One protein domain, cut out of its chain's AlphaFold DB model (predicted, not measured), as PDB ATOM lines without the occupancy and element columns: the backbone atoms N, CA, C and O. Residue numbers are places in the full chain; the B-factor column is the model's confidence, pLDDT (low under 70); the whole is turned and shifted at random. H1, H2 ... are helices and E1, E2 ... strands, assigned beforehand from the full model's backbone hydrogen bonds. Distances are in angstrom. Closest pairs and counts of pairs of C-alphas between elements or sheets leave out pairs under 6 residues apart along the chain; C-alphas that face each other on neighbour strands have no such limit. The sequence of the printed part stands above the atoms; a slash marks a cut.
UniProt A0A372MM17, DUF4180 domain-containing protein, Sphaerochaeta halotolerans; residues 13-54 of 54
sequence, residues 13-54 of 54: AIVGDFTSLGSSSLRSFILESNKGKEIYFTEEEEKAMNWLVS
ATOM      1  N   ALA A  13     -43.916 281.272 -11.230       91.94
ATOM      2  CA  ALA A  13     -43.471 281.805 -12.509       91.94
ATOM      3  C   ALA A  13     -44.461 281.414 -13.615       91.94
ATOM      4  O   ALA A  13     -44.875 280.258 -13.697       91.94
ATOM      5  N   ILE A  14     -44.856 282.377 -14.446       91.00
ATOM      6  CA  ILE A  14     -45.803 282.205 -15.552       91.00
ATOM      7  C   ILE A  14     -45.051 282.480 -16.853       91.00
ATOM      8  O   ILE A  14     -44.569 283.595 -17.073       91.00
ATOM      9  N   VAL A  15     -44.956 281.454 -17.701       92.69
ATOM     10  CA  VAL A  15     -44.258 281.513 -18.990       92.69
ATOM     11  C   VAL A  15     -45.267 281.661 -20.122       92.69
ATOM     12  O   VAL A  15     -46.196 280.859 -20.222       92.69
ATOM     13  N   GLY A  16     -45.103 282.673 -20.970       89.12
ATOM     14  CA  GLY A  16     -45.981 282.889 -22.120       89.12
ATOM     15  C   GLY A  16     -45.721 284.202 -22.849       89.12
ATOM     16  O   GLY A  16     -44.922 285.017 -22.401       89.12
ATOM     17  N   ASP A  17     -46.411 284.401 -23.972       86.50
ATOM     18  CA  ASP A  17     -46.354 285.638 -24.755       86.50
ATOM     19  C   ASP A  17     -47.314 286.689 -24.173       86.50
ATOM     20  O   ASP A  17     -48.534 286.499 -24.138       86.50
ATOM     21  N   PHE A  18     -46.754 287.807 -23.708       84.25
ATOM     22  CA  PHE A  18     -47.496 288.930 -23.127       84.25
ATOM     23  C   PHE A  18     -47.487 290.173 -24.031       84.25
ATOM     24  O   PHE A  18     -47.912 291.256 -23.609       84.25
ATOM     25  N   THR A  19     -47.022 290.051 -25.277       77.94
ATOM     26  CA  THR A  19     -46.928 291.179 -26.215       77.94
ATOM     27  C   THR A  19     -48.295 291.643 -26.720       77.94
ATOM     28  O   THR A  19     -48.496 292.842 -26.920       77.94
ATOM     29  N   SER A  20     -49.269 290.735 -26.855       77.75
ATOM     30  CA  SER A  20     -50.609 291.034 -27.386       77.75
ATOM     31  C   SER A  20     -51.666 291.328 -26.313       77.75
ATOM     32  O   SER A  20     -52.867 291.203 -26.571       77.75
ATOM     33  N   LEU A  21     -51.264 291.684 -25.091       78.75
ATOM     34  CA  LEU A  21     -52.223 291.972 -24.028       78.75
ATOM     35  C   LEU A  21     -52.985 293.266 -24.334       78.75
ATOM     36  O   LEU A  21     -52.478 294.370 -24.152       78.75
ATOM     37  N   GLY A  22     -54.240 293.125 -24.765       67.62
ATOM     38  CA  GLY A  22     -55.118 294.247 -25.121       67.62
ATOM     39  C   GLY A  22     -55.558 295.125 -23.942       67.62
ATOM     40  O   GLY A  22     -56.247 296.119 -24.151       67.62
ATOM     41  N   SER A  23     -55.176 294.780 -22.708       82.56
ATOM     42  CA  SER A  23     -55.531 295.531 -21.504       82.56
ATOM     43  C   SER A  23     -54.319 296.230 -20.888       82.56
ATOM     44  O   SER A  23     -53.349 295.590 -20.474       82.56
ATOM     45  N   SER A  24     -54.417 297.554 -20.744       84.50
ATOM     46  CA  SER A  24     -53.437 298.377 -20.030       84.50
ATOM     47  C   SER A  24     -53.309 297.988 -18.554       84.50
ATOM     48  O   SER A  24     -52.204 298.019 -18.017       84.50
ATOM     49  N   SER A  25     -54.398 297.556 -17.908       86.19
ATOM     50  CA  SER A  25     -54.367 297.123 -16.506       86.19
ATOM     51  C   SER A  25     -53.581 295.828 -16.319       86.19
ATOM     52  O   SER A  25     -52.839 295.699 -15.350       86.19
ATOM     53  N   LEU A  26     -53.676 294.898 -17.273       86.19
ATOM     54  CA  LEU A  26     -52.951 293.630 -17.218       86.19
ATOM     55  C   LEU A  26     -51.445 293.843 -17.414       86.19
ATOM     56  O   LEU A  26     -50.632 293.237 -16.723       86.19
ATOM     57  N   ARG A  27     -51.069 294.771 -18.302       88.00
ATOM     58  CA  ARG A  27     -49.668 295.162 -18.489       88.00
ATOM     59  C   ARG A  27     -49.084 295.804 -17.230       88.00
ATOM     60  O   ARG A  27     -47.970 295.464 -16.841       88.00
ATOM     61  N   SER A  28     -49.836 296.690 -16.576       89.56
ATOM     62  CA  SER A  28     -49.430 297.277 -15.293       89.56
ATOM     63  C   SER A  28     -49.291 296.214 -14.203       89.56
ATOM     64  O   SER A  28     -48.289 296.204 -13.494       89.56
ATOM     65  N   PHE A  29     -50.233 295.271 -14.129       89.94
ATOM     66  CA  PHE A  29     -50.184 294.161 -13.178       89.94
ATOM     67  C   PHE A  29     -48.941 293.279 -13.361       89.94
ATOM     68  O   PHE A  29     -48.280 292.944 -12.380       89.94
ATOM     69  N   ILE A  30     -48.577 292.943 -14.602       90.25
ATOM     70  CA  ILE A  30     -47.361 292.173 -14.907       90.25
ATOM     71  C   ILE A  30     -46.103 292.937 -14.482       90.25
ATOM     72  O   ILE A  30     -45.212 292.369 -13.850       90.25
ATOM     73  N   LEU A  31     -46.031 294.236 -14.788       89.75
ATOM     74  CA  LEU A  31     -44.885 295.074 -14.429       89.75
ATOM     75  C   LEU A  31     -44.714 295.224 -12.915       89.75
ATOM     76  O   LEU A  31     -43.581 295.264 -12.436       89.75
ATOM     77  N   GLU A  32     -45.807 295.336 -12.162       90.00
ATOM     78  CA  GLU A  32     -45.769 295.368 -10.696       90.00
ATOM     79  C   GLU A  32     -45.423 293.998 -10.110       90.00
ATOM     80  O   GLU A  32     -44.574 293.915  -9.223       90.00
ATOM     81  N   SER A  33     -45.999 292.925 -10.656       90.44
ATOM     82  CA  SER A  33     -45.726 291.550 -10.223       90.44
ATOM     83  C   SER A  33     -44.252 291.193 -10.388       90.44
ATOM     84  O   SER A  33     -43.628 290.761  -9.424       90.44
ATOM     85  N   ASN A  34     -43.652 291.506 -11.543       91.25
ATOM     86  CA  ASN A  34     -42.231 291.254 -11.814       91.25
ATOM     87  C   ASN A  34     -41.266 292.018 -10.893       91.25
ATOM     88  O   ASN A  34     -40.092 291.662 -10.818       91.25
ATOM     89  N   LYS A  35     -41.729 293.073 -10.207       90.25
ATOM     90  CA  LYS A  35     -40.954 293.780  -9.170       90.25
ATOM     91  C   LYS A  35     -41.112 293.144  -7.787       90.25
ATOM     92  O   LYS A  35     -40.302 293.408  -6.899       90.25
ATOM     93  N   GLY A  36     -42.167 292.359  -7.591       87.56
ATOM     94  CA  GLY A  36     -42.413 291.584  -6.387       87.56
ATOM     95  C   GLY A  36     -41.543 290.328  -6.305       87.56
ATOM     96  O   GLY A  36     -40.683 290.067  -7.142       87.56
ATOM     97  N   LYS A  37     -41.766 289.536  -5.252       84.31
ATOM     98  CA  LYS A  37     -41.066 288.258  -5.017       84.31
ATOM     99  C   LYS A  37     -41.983 287.038  -5.093       84.31
ATOM    100  O   LYS A  37     -41.531 285.923  -4.863       84.31
ATOM    101  N   GLU A  38     -43.262 287.256  -5.380       87.75
ATOM    102  CA  GLU A  38     -44.291 286.216  -5.316       87.75
ATOM    103  C   GLU A  38     -44.654 285.679  -6.700       87.75
ATOM    104  O   GLU A  38     -44.792 284.468  -6.860       87.75
ATOM    105  N   ILE A  39     -44.742 286.554  -7.709       89.94
ATOM    106  CA  ILE A  39     -45.151 286.190  -9.069       89.94
ATOM    107  C   ILE A  39     -44.167 286.774 -10.084       89.94
ATOM    108  O   ILE A  39     -43.856 287.959 -10.024       89.94
ATOM    109  N   TYR A  40     -43.722 285.962 -11.040       93.19
ATOM    110  CA  TYR A  40     -42.820 286.376 -12.111       93.19
ATOM    111  C   TYR A  40     -43.344 285.944 -13.483       93.19
ATOM    112  O   TYR A  40     -43.597 284.772 -13.730       93.19
ATOM    113  N   PHE A  41     -43.499 286.898 -14.389       93.00
ATOM    114  CA  PHE A  41     -43.933 286.710 -15.767       93.00
ATOM    115  C   PHE A  41     -42.735 286.852 -16.704       93.00
ATOM    116  O   PHE A  41     -42.018 287.857 -16.659       93.00
ATOM    117  N   THR A  42     -42.531 285.871 -17.576       92.31
ATOM    118  CA  THR A  42     -41.437 285.864 -18.557       92.31
ATOM    119  C   THR A  42     -41.850 285.108 -19.816       92.31
ATOM    120  O   THR A  42     -42.697 284.229 -19.766       92.31
ATOM    121  N   GLU A  43     -41.248 285.435 -20.953       93.06
ATOM    122  CA  GLU A  43     -41.442 284.693 -22.209       93.06
ATOM    123  C   GLU A  43     -40.533 283.452 -22.286       93.06
ATOM    124  O   GLU A  43     -40.747 282.557 -23.096       93.06
ATOM    125  N   GLU A  44     -39.531 283.375 -21.407       93.75
ATOM    126  CA  GLU A  44     -38.509 282.327 -21.402       93.75
ATOM    127  C   GLU A  44     -38.643 281.409 -20.183       93.75
ATOM    128  O   GLU A  44     -38.578 281.866 -19.037       93.75
ATOM    129  N   GLU A  45     -38.748 280.103 -20.435       92.94
ATOM    130  CA  GLU A  45     -38.827 279.067 -19.397       92.94
ATOM    131  C   GLU A  45     -37.572 279.030 -18.513       92.94
ATOM    132  O   GLU A  45     -37.670 278.920 -17.292       92.94
ATOM    133  N   GLU A  46     -36.388 279.217 -19.101       94.06
ATOM    134  CA  GLU A  46     -35.124 279.231 -18.359       94.06
ATOM    135  C   GLU A  46     -35.083 280.364 -17.319       94.06
ATOM    136  O   GLU A  46     -34.701 280.149 -16.167       94.06
ATOM    137  N   LYS A  47     -35.552 281.567 -17.680       93.31
ATOM    138  CA  LYS A  47     -35.653 282.700 -16.744       93.31
ATOM    139  C   LYS A  47     -36.639 282.422 -15.616       93.31
ATOM    140  O   LYS A  47     -36.361 282.779 -14.472       93.31
ATOM    141  N   ALA A  48     -37.766 281.780 -15.923       92.94
ATOM    142  CA  ALA A  48     -38.751 281.382 -14.922       92.94
ATOM    143  C   ALA A  48     -38.145 280.399 -13.918       92.94
ATOM    144  O   ALA A  48     -38.249 280.612 -12.710       92.94
ATOM    145  N   MET A  49     -37.458 279.367 -14.411       92.12
ATOM    146  CA  MET A  49     -36.801 278.380 -13.560       92.12
ATOM    147  C   MET A  49     -35.707 279.004 -12.699       92.12
ATOM    148  O   MET A  49     -35.706 278.789 -11.488       92.12
ATOM    149  N   ASN A  50     -34.840 279.835 -13.283       94.12
ATOM    150  CA  ASN A  50     -33.785 280.533 -12.546       94.12
ATOM    151  C   ASN A  50     -34.352 281.406 -11.419       94.12
ATOM    152  O   ASN A  50     -33.828 281.404 -10.309       94.12
ATOM    153  N   TRP A  51     -35.457 282.110 -11.666       93.06
ATOM    154  CA  TRP A  51     -36.111 282.924 -10.644       93.06
ATOM    155  C   TRP A  51     -36.742 282.074  -9.527       93.06
ATOM    156  O   TRP A  51     -36.619 282.416  -8.348       93.06
ATOM    157  N   LEU A  52     -37.354 280.932  -9.866       89.00
ATOM    158  CA  LEU A  52     -37.945 280.007  -8.890       89.00
ATOM    159  C   LEU A  52     -36.915 279.350  -7.965       89.00
ATOM    160  O   LEU A  52     -37.253 279.042  -6.818       89.00
ATOM    161  N   VAL A  53     -35.685 279.132  -8.439       87.56
ATOM    162  CA  VAL A  53     -34.606 278.503  -7.657       87.56
ATOM    163  C   VAL A  53     -33.651 279.501  -6.992       87.56
ATOM    164  O   VAL A  53     -32.919 279.089  -6.095       87.56
ATOM    165  N   SER A  54     -33.662 280.778  -7.409       82.56
ATOM    166  CA  SER A  54     -32.862 281.869  -6.803       82.56
ATOM    167  C   SER A  54     -33.159 282.124  -5.330       82.56
ATOM    168  O   SER A  54     -32.326 282.754  -4.651       82.56
TER     169      SER A  54
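AT A GLANCE: This is residues 13 to 54 of the 54 residues of the protein "DUF4180 domain-containing protein" of Sphaerochaeta halotolerans (UniProt A0A372MM17). What does the model look like? A short ribbon of two parallel strands, E1 and E2, lies between two helices, with H2 packed on both strands and H1 meeting E2 through its last residues, 30 to 33, and reaching away. Residues 20 to 25, at that far end, stick out. What is it made of? The 42 printed residues hold two named strands and two named helices in the order E1, H1, E2, H2, a mixed class; the sheet's order is E1, E2. The whole is compact, with a radius of gyration of the C-alphas of 10.4 A, yet flat, spanning 31 by 19 by 9 A.

HOW THE PARTS SIT: How do the strands pair? E1, residues 13 to 15, and E2, residues 39 to 42, are parallel neighbours at 25 degrees, with N 14 and O 40 2.8 A apart, within hydrogen-bond range. With H1, residues 24 to 33, they form a strand-helix-strand unit, two parallel neighbour strands with a helix between them along the chain, and its crossover is right-handed. Where are the helices? The closest C-alphas of H1 and E2, Ser 33 and Ile 39, are 5.5 A apart. Those of E1 and H2, residues 45 to 53, are Ala 13 and Ala 48, 5.3 A apart. H1 and H2 are apart, and in both every O i to N i+4 pair is within hydrogen-bond range.

IN THESE COORDINATES: Where does E1 begin? C-alpha 13 is at (-43.471, 281.805, -12.509). How long are the others? H1 spans 14.2 A from C-alpha 24 at (-53.437, 298.377, -20.030), E2 10.2 A, and H2 12.5 A, ending at C-alpha 53, (-34.606, 278.503, -7.657).

THE WHOLE: How large is it? The two C-alphas farthest apart, those of Gly 22 and Ser 54, are 31.4 A apart. Is it unbroken and sure? The printed part has no cut and no long link, and residue 22 has a pLDDT under 70.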